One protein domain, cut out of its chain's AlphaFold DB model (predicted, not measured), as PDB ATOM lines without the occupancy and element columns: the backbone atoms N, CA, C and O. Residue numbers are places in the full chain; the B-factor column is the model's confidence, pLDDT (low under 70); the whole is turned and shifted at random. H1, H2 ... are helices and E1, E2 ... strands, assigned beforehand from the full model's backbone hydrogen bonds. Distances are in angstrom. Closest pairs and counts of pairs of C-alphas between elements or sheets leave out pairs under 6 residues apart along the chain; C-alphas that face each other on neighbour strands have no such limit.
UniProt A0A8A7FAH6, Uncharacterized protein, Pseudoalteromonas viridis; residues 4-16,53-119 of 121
ATOM      1  N   SER A   4     -12.523 -39.257 -34.583       97.00
ATOM      2  CA  SER A   4     -11.366 -40.156 -34.522       97.00
ATOM      3  C   SER A   4     -10.493 -40.096 -35.778       97.00
ATOM      4  O   SER A   4      -9.273 -40.083 -35.665       97.00
ATOM      5  N   VAL A   5     -11.105 -39.976 -36.960       97.50
ATOM      6  CA  VAL A   5     -10.382 -39.767 -38.226       97.50
ATOM      7  C   VAL A   5      -9.660 -38.418 -38.215       97.50
ATOM      8  O   VAL A   5      -8.483 -38.349 -38.551       97.50
ATOM      9  N   LYS A   6     -10.329 -37.353 -37.754       97.88
ATOM     10  CA  LYS A   6      -9.709 -36.028 -37.620       97.88
ATOM     11  C   LYS A   6      -8.518 -36.050 -36.657       97.88
ATOM     12  O   LYS A   6      -7.496 -35.442 -36.943       97.88
ATOM     13  N   ASP A   7      -8.643 -36.743 -35.528       97.75
ATOM     14  CA  ASP A   7      -7.559 -36.855 -34.551       97.75
ATOM     15  C   ASP A   7      -6.352 -37.614 -35.132       97.75
ATOM     16  O   ASP A   7      -5.213 -37.238 -34.852       97.75
ATOM     17  N   LEU A   8      -6.574 -38.649 -35.951       98.06
ATOM     18  CA  LEU A   8      -5.505 -39.339 -36.681       98.06
ATOM     19  C   LEU A   8      -4.813 -38.396 -37.676       98.06
ATOM     20  O   LEU A   8      -3.599 -38.247 -37.614       98.06
ATOM     21  N   VAL A   9      -5.582 -37.714 -38.529       97.50
ATOM     22  CA  VAL A   9      -5.067 -36.754 -39.523       97.50
ATOM     23  C   VAL A   9      -4.212 -35.668 -38.868       97.50
ATOM     24  O   VAL A   9      -3.054 -35.491 -39.234       97.50
ATOM     25  N   VAL A  10      -4.727 -35.029 -37.816       97.38
ATOM     26  CA  VAL A  10      -3.997 -33.985 -37.081       97.38
ATOM     27  C   VAL A  10      -2.702 -34.525 -36.469       97.38
ATOM     28  O   VAL A  10      -1.730 -33.786 -36.341       97.38
ATOM     29  N   MET A  11      -2.655 -35.795 -36.056       96.94
ATOM     30  CA  MET A  11      -1.393 -36.391 -35.607       96.94
ATOM     31  C   MET A  11      -0.397 -36.526 -36.761       96.94
ATOM     32  O   MET A  11       0.764 -36.182 -36.573       96.94
ATOM     33  N   LEU A  12      -0.839 -37.025 -37.920       97.38
ATOM     34  CA  LEU A  12       0.018 -37.224 -39.092       97.38
ATOM     35  C   LEU A  12       0.636 -35.905 -39.563       97.38
ATOM     36  O   LEU A  12       1.845 -35.843 -39.763       97.38
ATOM     37  N   GLU A  13      -0.166 -34.845 -39.653       95.75
ATOM     38  CA  GLU A  13       0.299 -33.504 -40.029       95.75
ATOM     39  C   GLU A  13       1.317 -32.948 -39.019       95.75
ATOM     40  O   GLU A  13       2.357 -32.424 -39.403       95.75
ATOM     41  N   ASN A  14       1.059 -33.110 -37.716       96.62
ATOM     42  CA  ASN A  14       1.951 -32.615 -36.659       96.62
ATOM     43  C   ASN A  14       3.190 -33.495 -36.426       96.62
ATOM     44  O   ASN A  14       4.048 -33.139 -35.617       96.62
ATOM     45  N   ALA A  15       3.294 -34.653 -37.080       97.00
ATOM     46  CA  ALA A  15       4.455 -35.528 -36.954       97.00
ATOM     47  C   ALA A  15       5.649 -35.049 -37.793       97.00
ATOM     48  O   ALA A  15       6.760 -35.543 -37.580       97.00
ATOM     49  N   PHE A  16       5.443 -34.096 -38.710       96.06
ATOM     50  CA  PHE A  16       6.461 -33.609 -39.636       96.06
ATOM     51  C   PHE A  16       6.526 -32.081 -39.673       96.06
ATOM     52  O   PHE A  16       5.522 -31.391 -39.531       96.06
ATOM     53  N   ALA A  53       8.577 -35.778 -30.616       90.00
ATOM     54  CA  ALA A  53       7.609 -35.518 -29.549       90.00
ATOM     55  C   ALA A  53       6.145 -35.769 -29.964       90.00
ATOM     56  O   ALA A  53       5.286 -35.920 -29.099       90.00
ATOM     57  N   HIS A  54       5.863 -35.825 -31.268       90.50
ATOM     58  CA  HIS A  54       4.523 -35.967 -31.843       90.50
ATOM     59  C   HIS A  54       4.380 -37.214 -32.727       90.50
ATOM     60  O   HIS A  54       3.370 -37.388 -33.400       90.50
ATOM     61  N   SER A  55       5.386 -38.093 -32.733       92.12
ATOM     62  CA  SER A  55       5.519 -39.163 -33.725       92.12
ATOM     63  C   SER A  55       5.616 -40.564 -33.098       92.12
ATOM     64  O   SER A  55       6.217 -41.461 -33.700       92.12
ATOM     65  N   SER A  56       5.137 -40.757 -31.865       94.62
ATOM     66  CA  SER A  56       5.281 -42.039 -31.163       94.62
ATOM     67  C   SER A  56       4.433 -43.136 -31.822       94.62
ATOM     68  O   SER A  56       3.338 -42.880 -32.324       94.62
ATOM     69  N   ALA A  57       4.935 -44.372 -31.828       94.94
ATOM     70  CA  ALA A  57       4.212 -45.495 -32.422       94.94
ATOM     71  C   ALA A  57       2.950 -45.868 -31.618       94.94
ATOM     72  O   ALA A  57       1.939 -46.240 -32.202       94.94
ATOM     73  N   SER A  58       2.973 -45.689 -30.291       94.94
ATOM     74  CA  SER A  58       1.812 -45.908 -29.419       94.94
ATOM     75  C   SER A  58       0.689 -44.895 -29.652       94.94
ATOM     76  O   SER A  58      -0.482 -45.273 -29.646       94.94
ATOM     77  N   ASP A  59       1.025 -43.619 -29.879       95.19
ATOM     78  CA  ASP A  59       0.012 -42.601 -30.187       95.19
ATOM     79  C   ASP A  59      -0.622 -42.861 -31.557       95.19
ATOM     80  O   ASP A  59      -1.837 -42.702 -31.711       95.19
ATOM     81  N   LEU A  60       0.187 -43.311 -32.528       96.69
ATOM     82  CA  LEU A  60      -0.289 -43.672 -33.860       96.69
ATOM     83  C   LEU A  60      -1.238 -44.868 -33.780       96.69
ATOM     84  O   LEU A  60      -2.343 -44.782 -34.309       96.69
ATOM     85  N   ASP A  61      -0.859 -45.929 -33.060       96.12
ATOM     86  CA  ASP A  61      -1.705 -47.110 -32.854       96.12
ATOM     87  C   ASP A  61      -3.050 -46.745 -32.215       96.12
ATOM     88  O   ASP A  61      -4.113 -47.096 -32.732       96.12
ATOM     89  N   SER A  62      -3.020 -45.976 -31.122       95.69
ATOM     90  CA  SER A  62      -4.226 -45.585 -30.389       95.69
ATOM     91  C   SER A  62      -5.207 -44.792 -31.260       95.69
ATOM     92  O   SER A  62      -6.414 -45.073 -31.283       95.69
ATOM     93  N   ARG A  63      -4.701 -43.813 -32.019       97.31
ATOM     94  CA  ARG A  63      -5.527 -42.987 -32.911       97.31
ATOM     95  C   ARG A  63      -5.999 -43.764 -34.130       97.31
ATOM     96  O   ARG A  63      -7.168 -43.638 -34.497       97.31
ATOM     97  N   PHE A  64      -5.142 -44.598 -34.715       97.12
ATOM     98  CA  PHE A  64      -5.496 -45.421 -35.866       97.12
ATOM     99  C   PHE A  64      -6.594 -46.427 -35.525       97.12
ATOM    100  O   PHE A  64      -7.623 -46.437 -36.195       97.12
ATOM    101  N   ARG A  65      -6.467 -47.184 -34.428       95.75
ATOM    102  CA  ARG A  65      -7.518 -48.112 -33.968       95.75
ATOM    103  C   ARG A  65      -8.838 -47.401 -33.674       95.75
ATOM    104  O   ARG A  65      -9.909 -47.908 -33.992       95.75
ATOM    105  N   SER A  66      -8.778 -46.195 -33.111       96.06
ATOM    106  CA  SER A  66      -9.979 -45.385 -32.884       96.06
ATOM    107  C   SER A  66     -10.651 -44.960 -34.200       96.06
ATOM    108  O   SER A  66     -11.880 -44.924 -34.293       96.06
ATOM    109  N   ALA A  67      -9.866 -44.622 -35.226       96.94
ATOM    110  CA  ALA A  67     -10.368 -44.292 -36.560       96.94
ATOM    111  C   ALA A  67     -10.909 -45.532 -37.296       96.94
ATOM    112  O   ALA A  67     -11.964 -45.444 -37.930       96.94
ATOM    113  N   TRP A  68     -10.251 -46.682 -37.129       96.75
ATOM    114  CA  TRP A  68     -10.647 -47.993 -37.649       96.75
ATOM    115  C   TRP A  68     -12.057 -48.376 -37.208       96.75
ATOM    116  O   TRP A  68     -12.960 -48.474 -38.039       96.75
ATOM    117  N   VAL A  69     -12.282 -48.482 -35.894       95.75
ATOM    118  CA  VAL A  69     -13.583 -48.868 -35.322       95.75
ATOM    119  C   VAL A  69     -14.683 -47.908 -35.771       95.75
ATOM    120  O   VAL A  69     -15.803 -48.309 -36.094       95.75
ATOM    121  N   ALA A  70     -14.376 -46.611 -35.811       94.88
ATOM    122  CA  ALA A  70     -15.357 -45.600 -36.170       94.88
ATOM    123  C   ALA A  70     -15.776 -45.673 -37.648       94.88
ATOM    124  O   ALA A  70     -16.945 -45.401 -37.944       94.88
ATOM    125  N   THR A  71     -14.855 -46.043 -38.541       95.62
ATOM    126  CA  THR A  71     -15.049 -46.033 -40.000       95.62
ATOM    127  C   THR A  71     -15.526 -47.385 -40.513       95.62
ATOM    128  O   THR A  71     -16.602 -47.460 -41.099       95.62
ATOM    129  N   LEU A  72     -14.786 -48.454 -40.212       94.50
ATOM    130  CA  LEU A  72     -15.042 -49.804 -40.721       94.50
ATOM    131  C   LEU A  72     -16.084 -50.569 -39.897       94.50
ATOM    132  O   LEU A  72     -16.540 -51.629 -40.312       94.50
ATOM    133  N   LYS A  73     -16.486 -50.028 -38.734       90.00
ATOM    134  CA  LYS A  73     -17.417 -50.670 -37.782       90.00
ATOM    135  C   LYS A  73     -16.941 -52.042 -37.298       90.00
ATOM    136  O   LYS A  73     -17.748 -52.849 -36.846       90.00
ATOM    137  N   ASP A  74     -15.635 -52.258 -37.357       84.44
ATOM    138  CA  ASP A  74     -14.966 -53.483 -36.955       84.44
ATOM    139  C   ASP A  74     -14.212 -53.252 -35.642       84.44
ATOM    140  O   ASP A  74     -13.413 -52.320 -35.528       84.44
ATOM    141  N   VAL A  75     -14.510 -54.075 -34.637       79.50
ATOM    142  CA  VAL A  75     -13.877 -54.020 -33.311       79.50
ATOM    143  C   VAL A  75     -12.656 -54.936 -33.208       79.50
ATOM    144  O   VAL A  75     -11.834 -54.737 -32.312       79.50
ATOM    145  N   ASP A  76     -12.494 -55.873 -34.139       80.00
ATOM    146  CA  ASP A  76     -11.481 -56.923 -34.098       80.00
ATOM    147  C   ASP A  76     -10.312 -56.583 -35.037       80.00
ATOM    148  O   ASP A  76     -10.106 -57.182 -36.091       80.00
ATOM    149  N   PHE A  77      -9.500 -55.595 -34.641       84.69
ATOM    150  CA  PHE A  77      -8.285 -55.248 -35.384       84.69
ATOM    151  C   PHE A  77      -7.182 -56.299 -35.177       84.69
ATOM    152  O   PHE A  77      -6.496 -56.315 -34.149       84.69
ATOM    153  N   ASN A  78      -6.964 -57.136 -36.192       84.81
ATOM    154  CA  ASN A  78      -6.061 -58.294 -36.158       84.81
ATOM    155  C   ASN A  78      -4.588 -57.972 -36.481       84.81
ATOM    156  O   ASN A  78      -3.875 -58.803 -37.043       84.81
ATOM    157  N   ASN A  79      -4.115 -56.765 -36.144       88.69
ATOM    158  CA  ASN A  79      -2.741 -56.288 -36.398       88.69
ATOM    159  C   ASN A  79      -2.285 -56.359 -37.869       88.69
ATOM    160  O   ASN A  79      -1.103 -56.185 -38.159       88.69
ATOM    161  N   THR A  80      -3.218 -56.579 -38.786       91.88
ATOM    162  CA  THR A  80      -3.039 -56.628 -40.234       91.88
ATOM    163  C   THR A  80      -4.190 -55.867 -40.870       91.88
ATOM    164  O   THR A  80      -5.312 -55.901 -40.359       91.88
ATOM    165  N   PHE A  81      -3.912 -55.134 -41.942       93.38
ATOM    166  CA  PHE A  81      -4.934 -54.408 -42.691       93.38
ATOM    167  C   PHE A  81      -4.481 -54.121 -44.118       93.38
ATOM    168  O   PHE A  81      -3.290 -53.981 -44.384       93.38
ATOM    169  N   SER A  82      -5.429 -54.003 -45.044       93.25
ATOM    170  CA  SER A  82      -5.137 -53.707 -46.443       93.25
ATOM    171  C   SER A  82      -5.042 -52.205 -46.728       93.25
ATOM    172  O   SER A  82      -5.581 -51.358 -46.008       93.25
ATOM    173  N   LEU A  83      -4.422 -51.863 -47.857       93.25
ATOM    174  CA  LEU A  83      -4.425 -50.521 -48.427       93.25
ATOM    175  C   LEU A  83      -5.841 -50.010 -48.673       93.25
ATOM    176  O   LEU A  83      -6.108 -48.834 -48.445       93.25
ATOM    177  N   SER A  84      -6.752 -50.878 -49.124       94.00
ATOM    178  CA  SER A  84      -8.143 -50.484 -49.355       94.00
ATOM    179  C   SER A  84      -8.815 -50.048 -48.055       94.00
ATOM    180  O   SER A  84      -9.426 -48.987 -48.024       94.00
ATOM    181  N   GLN A  85      -8.617 -50.798 -46.966       94.94
ATOM    182  CA  GLN A  85      -9.145 -50.450 -45.646       94.94
ATOM    183  C   GLN A  85      -8.555 -49.134 -45.127       94.94
ATOM    184  O   GLN A  85      -9.280 -48.316 -44.568       94.94
ATOM    185  N   LEU A  86      -7.258 -48.889 -45.344       95.38
ATOM    186  CA  LEU A  86      -6.643 -47.615 -44.962       95.38
ATOM    187  C   LEU A  86      -7.210 -46.438 -45.778       95.38
ATOM    188  O   LEU A  86      -7.527 -45.398 -45.202       95.38
ATOM    189  N   LYS A  87      -7.415 -46.619 -47.088       95.88
ATOM    190  CA  LYS A  87      -8.019 -45.619 -47.990       95.88
ATOM    191  C   LYS A  87      -9.489 -45.315 -47.697       95.88
ATOM    192  O   LYS A  87      -9.991 -44.272 -48.104       95.88
ATOM    193  N   GLU A  88     -10.193 -46.195 -46.992       96.00
ATOM    194  CA  GLU A  88     -11.537 -45.895 -46.483       96.00
ATOM    195  C   GLU A  88     -11.503 -44.925 -45.288       96.00
ATOM    196  O   GLU A  88     -12.490 -44.239 -45.022       96.00
ATOM    197  N   ILE A  89     -10.375 -44.851 -44.570       96.56
ATOM    198  CA  ILE A  89     -10.211 -44.048 -43.350       96.56
ATOM    199  C   ILE A  89      -9.632 -42.664 -43.663       96.56
ATOM    200  O   ILE A  89     -10.103 -41.670 -43.105       96.56
ATOM    201  N   ILE A  90      -8.615 -42.590 -44.524       96.94
ATOM    202  CA  ILE A  90      -7.865 -41.365 -44.841       96.94
ATOM    203  C   ILE A  90      -7.681 -41.193 -46.356       96.94
ATOM    204  O   ILE A  90      -7.755 -42.161 -47.106       96.94
ATOM    205  N   ASP A  91      -7.455 -39.955 -46.802       95.38
ATOM    206  CA  ASP A  91      -7.179 -39.645 -48.212       95.38
ATOM    207  C   ASP A  91      -5.724 -39.964 -48.624       95.38
ATOM    208  O   ASP A  91      -4.912 -40.395 -47.805       95.38
ATOM    209  N   ASP A  92      -5.396 -39.760 -49.906       92.69
ATOM    210  CA  ASP A  92      -4.087 -40.108 -50.477       92.69
ATOM    211  C   ASP A  92      -2.914 -39.285 -49.900       92.69
ATOM    212  O   ASP A  92      -1.807 -39.810 -49.783       92.69
ATOM    213  N   GLU A  93      -3.137 -38.026 -49.508       91.81
ATOM    214  CA  GLU A  93      -2.098 -37.187 -48.887       91.81
ATOM    215  C   GLU A  93      -1.740 -37.738 -47.502       91.81
ATOM    216  O   GLU A  93      -0.575 -37.979 -47.178       91.81
ATOM    217  N   HIS A  94      -2.756 -38.043 -46.698       96.25
ATOM    218  CA  HIS A  94      -2.566 -38.607 -45.365       96.25
ATOM    219  C   HIS A  94      -2.102 -40.066 -45.403       96.25
ATOM    220  O   HIS A  94      -1.433 -40.521 -44.474       96.25
ATOM    221  N   LEU A  95      -2.415 -40.804 -46.468       95.25
ATOM    222  CA  LEU A  95      -1.902 -42.149 -46.709       95.25
ATOM    223  C   LEU A  95      -0.371 -42.157 -46.842       95.25
ATOM    224  O   LEU A  95       0.283 -43.005 -46.227       95.25
ATOM    225  N   GLU A  96       0.206 -41.210 -47.594       93.81
ATOM    226  CA  GLU A  96       1.664 -41.040 -47.703       93.81
ATOM    227  C   GLU A  96       2.273 -40.757 -46.320       93.81
ATOM    228  O   GLU A  96       3.201 -41.452 -45.894       93.81
ATOM    229  N   LEU A  97       1.690 -39.813 -45.568       95.94
ATOM    230  CA  LEU A  97       2.142 -39.475 -44.212       95.94
ATOM    231  C   LEU A  97       2.075 -40.668 -43.254       95.94
ATOM    232  O   LEU A  97       3.012 -40.897 -42.487       95.94
ATOM    233  N   PHE A  98       0.987 -41.439 -43.292       96.62
ATOM    234  CA  PHE A  98       0.809 -42.621 -42.453       96.62
ATOM    235  C   PHE A  98       1.868 -43.679 -42.757       96.62
ATOM    236  O   PHE A  98       2.466 -44.226 -41.828       96.62
ATOM    237  N   HIS A  99       2.128 -43.955 -44.039       93.94
ATOM    238  CA  HIS A  99       3.146 -44.921 -44.444       93.94
ATOM    239  C   HIS A  99       4.534 -44.497 -43.957       93.94
ATOM    240  O   HIS A  99       5.221 -45.270 -43.287       93.94
ATOM    241  N   ILE A 100       4.917 -43.248 -44.234       94.00
ATOM    242  CA  ILE A 100       6.216 -42.702 -43.840       94.00
ATOM    243  C   ILE A 100       6.370 -42.744 -42.321       94.00
ATOM    244  O   ILE A 100       7.361 -43.277 -41.818       94.00
ATOM    245  N   LEU A 101       5.385 -42.232 -41.578       95.50
ATOM    246  CA  LEU A 101       5.443 -42.195 -40.121       95.50
ATOM    247  C   LEU A 101       5.481 -43.600 -39.524       95.50
ATOM    248  O   LEU A 101       6.291 -43.861 -38.636       95.50
ATOM    249  N   GLY A 102       4.618 -44.493 -40.004       95.06
ATOM    250  CA  GLY A 102       4.490 -45.838 -39.472       95.06
ATOM    251  C   GLY A 102       5.764 -46.666 -39.655       95.06
ATOM    252  O   GLY A 102       6.147 -47.408 -38.754       95.06
ATOM    253  N   VAL A 103       6.467 -46.508 -40.779       92.44
ATOM    254  CA  VAL A 103       7.794 -47.117 -40.970       92.44
ATOM    255  C   VAL A 103       8.832 -46.408 -40.095       92.44
ATOM    256  O   VAL A 103       9.617 -47.055 -39.400       92.44
ATOM    257  N   ALA A 104       8.817 -45.074 -40.066       92.25
ATOM    258  CA  ALA A 104       9.785 -44.264 -39.334       92.25
ATOM    259  C   ALA A 104       9.716 -44.430 -37.810       92.25
ATOM    260  O   ALA A 104      10.700 -44.172 -37.123       92.25
ATOM    261  N   ASN A 105       8.582 -44.814 -37.237       92.88
ATOM    262  CA  ASN A 105       8.470 -45.074 -35.802       92.88
ATOM    263  C   ASN A 105       8.408 -46.573 -35.470       92.88
ATOM    264  O   ASN A 105       8.359 -46.928 -34.292       92.88
ATOM    265  N   GLY A 106       8.468 -47.438 -36.487       92.06
ATOM    266  CA  GLY A 106       8.412 -48.889 -36.347       92.06
ATOM    267  C   GLY A 106       7.017 -49.451 -36.092       92.06
ATOM    268  O   GLY A 106       6.910 -50.645 -35.823       92.06
ATOM    269  N   TYR A 107       5.960 -48.636 -36.178       94.56
ATOM    270  CA  TYR A 107       4.578 -49.085 -36.036       94.56
ATOM    271  C   TYR A 107       4.194 -50.140 -37.078       94.56
ATOM    272  O   TYR A 107       3.532 -51.116 -36.739       94.56
ATOM    273  N   ILE A 108       4.654 -49.986 -38.321       93.94
ATOM    274  CA  ILE A 108       4.474 -50.974 -39.391       93.94
ATOM    275  C   ILE A 108       5.831 -51.452 -39.905       93.94
ATOM    276  O   ILE A 108       6.783 -50.680 -39.996       93.94
ATOM    277  N   SER A 109       5.924 -52.740 -40.227       82.19
ATOM    278  CA  SER A 109       7.184 -53.383 -40.640       82.19
ATOM    279  C   SER A 109       7.189 -53.883 -42.083       82.19
ATOM    280  O   SER A 109       8.261 -54.160 -42.622       82.19
ATOM    281  N   LYS A 110       6.026 -53.978 -42.735       66.38
ATOM    282  CA  LYS A 110       5.906 -54.439 -44.120       66.38
ATOM    283  C   LYS A 110       4.709 -53.803 -44.806       66.38
ATOM    284  O   LYS A 110       3.627 -53.775 -44.226       66.38
ATOM    285  N   PHE A 111       4.933 -53.341 -46.029       69.75
ATOM    286  CA  PHE A 111       3.900 -53.131 -47.030       69.75
ATOM    287  C   PHE A 111       4.218 -54.080 -48.186       69.75
ATOM    288  O   PHE A 111       5.147 -53.835 -48.955       69.75
ATOM    289  N   GLU A 112       3.525 -55.210 -48.255       76.00
ATOM    290  CA  GLU A 112       3.659 -56.179 -49.346       76.00
ATOM    291  C   GLU A 112       2.269 -56.546 -49.849       76.00
ATOM    292  O   GLU A 112       1.376 -56.790 -49.048       76.00
ATOM    293  N   ASN A 113       2.092 -56.602 -51.172       83.31
ATOM    294  CA  ASN A 113       0.815 -56.957 -51.806       83.31
ATOM    295  C   ASN A 113      -0.384 -56.144 -51.279       83.31
ATOM    296  O   ASN A 113      -1.451 -56.705 -51.045       83.31
ATOM    297  N   ASP A 114      -0.200 -54.836 -51.079       87.19
ATOM    298  CA  ASP A 114      -1.217 -53.941 -50.517       87.19
ATOM    299  C   ASP A 114      -1.661 -54.287 -49.081       87.19
ATOM    300  O   ASP A 114      -2.738 -53.875 -48.656       87.19
ATOM    301  N   GLU A 115      -0.840 -54.999 -48.307       90.50
ATOM    302  CA  GLU A 115      -1.114 -55.357 -46.913       90.50
ATOM    303  C   GLU A 115      -0.069 -54.768 -45.959       90.50
ATOM    304  O   GLU A 115       1.137 -54.801 -46.219       90.50
ATOM    305  N   TYR A 116      -0.549 -54.231 -44.839       93.06
ATOM    306  CA  TYR A 116       0.240 -53.677 -43.749       93.06
ATOM    307  C   TYR A 116       0.252 -54.629 -42.556       93.06
ATOM    308  O   TYR A 116      -0.798 -55.091 -42.111       93.06
ATOM    309  N   GLN A 117       1.434 -54.829 -41.974       93.25
ATOM    310  CA  GLN A 117       1.612 -55.542 -40.708       93.25
ATOM    311  C   GLN A 117       1.994 -54.561 -39.597       93.25
ATOM    312  O   GLN A 117       3.050 -53.923 -39.671       93.25
ATOM    313  N   VAL A 118       1.175 -54.492 -38.544       92.94
ATOM    314  CA  VAL A 118       1.520 -53.780 -37.306       92.94
ATOM    315  C   VAL A 118       2.583 -54.576 -36.559       92.94
ATOM    316  O   VAL A 118       2.425 -55.776 -36.314       92.94
ATOM    317  N   SER A 119       3.678 -53.908 -36.218       89.50
ATOM    318  CA  SER A 119       4.754 -54.469 -35.406       89.50
ATOM    319  C   SER A 119       4.317 -54.563 -33.946       89.50
ATOM    320  O   SER A 119       3.632 -53.676 -33.437       89.50
TER     321      SER A 119
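What this domain is: This is residues 4 to 16 and 53 to 119 of the 121 residues of an uncharacterized protein of Pseudoalteromonas viridis (UniProt A0A8A7FAH6). A small three-stranded sheet walls one side of a rounded body, with H3 and H4 packed on one face, the other face bare, and H1 and H2 crossing beyond them. The printed part has 80 residues, with four named helices and three named strands, in the order H1 H2 E1 H3 H4 E2 E3. The sheet order is E1, E3, E2, all antiparallel; the class is mixed. The whole is compact, with a radius of gyration of the C-alphas of 11.3 A and spans of 29 by 25 by 22 A.

How they stand to each other: H1, residues 4 to 14, touches H2, residues 57 to 72, opposite ways at a steep tilt of 35.4 degrees, only just beyond shallow; their closest C-alphas, Ser 4 and Ala 67, are 4.7 A apart. H2 touches H3, residues 83 to 89, with residues 67 to 72 alone, about perpendicular at 79 degrees; the closest C-alphas, Thr 71 and Ile 89, are 6.2 A apart. H1 touches H4, residues 92 to 104, closest at C-alphas Leu 12 and Leu 97, 6.0 A. E1, residues 80 to 82, neighbours E3, residues 115 to 118, with N 81 and O 116 3.1 A apart. E2, residues 108 to 112, forms a hairpin with E3, with N 115 and O 112 2.9 A apart. E1, H3, H4 and E2 make a split strand-helix-strand unit, two strands running the same way with E3 between, its crossover right-handed. H3 and H4 on one face of the sheet make two layers. H2 only grazes the sheet. Every O i to N i+4 pair is within hydrogen-bond range in H1, H2 and H4, and 2 of 3 in H3.

Where its parts are: H1 begins at C-alpha 4, (-11.366, -40.156, -34.522), and E3 ends at C-alpha 118, (1.520, -53.780, -37.306). H2 is 21.4 A long, H4 18.3 A.

The domain as a whole: Residues 17 to 52 are not printed; C-alphas 16 and 53 are 10.3 A apart across the cut. Of the links printed whole, H2 to E1 is short and the others are tight. Residues 110 to 111 have pLDDT under 70.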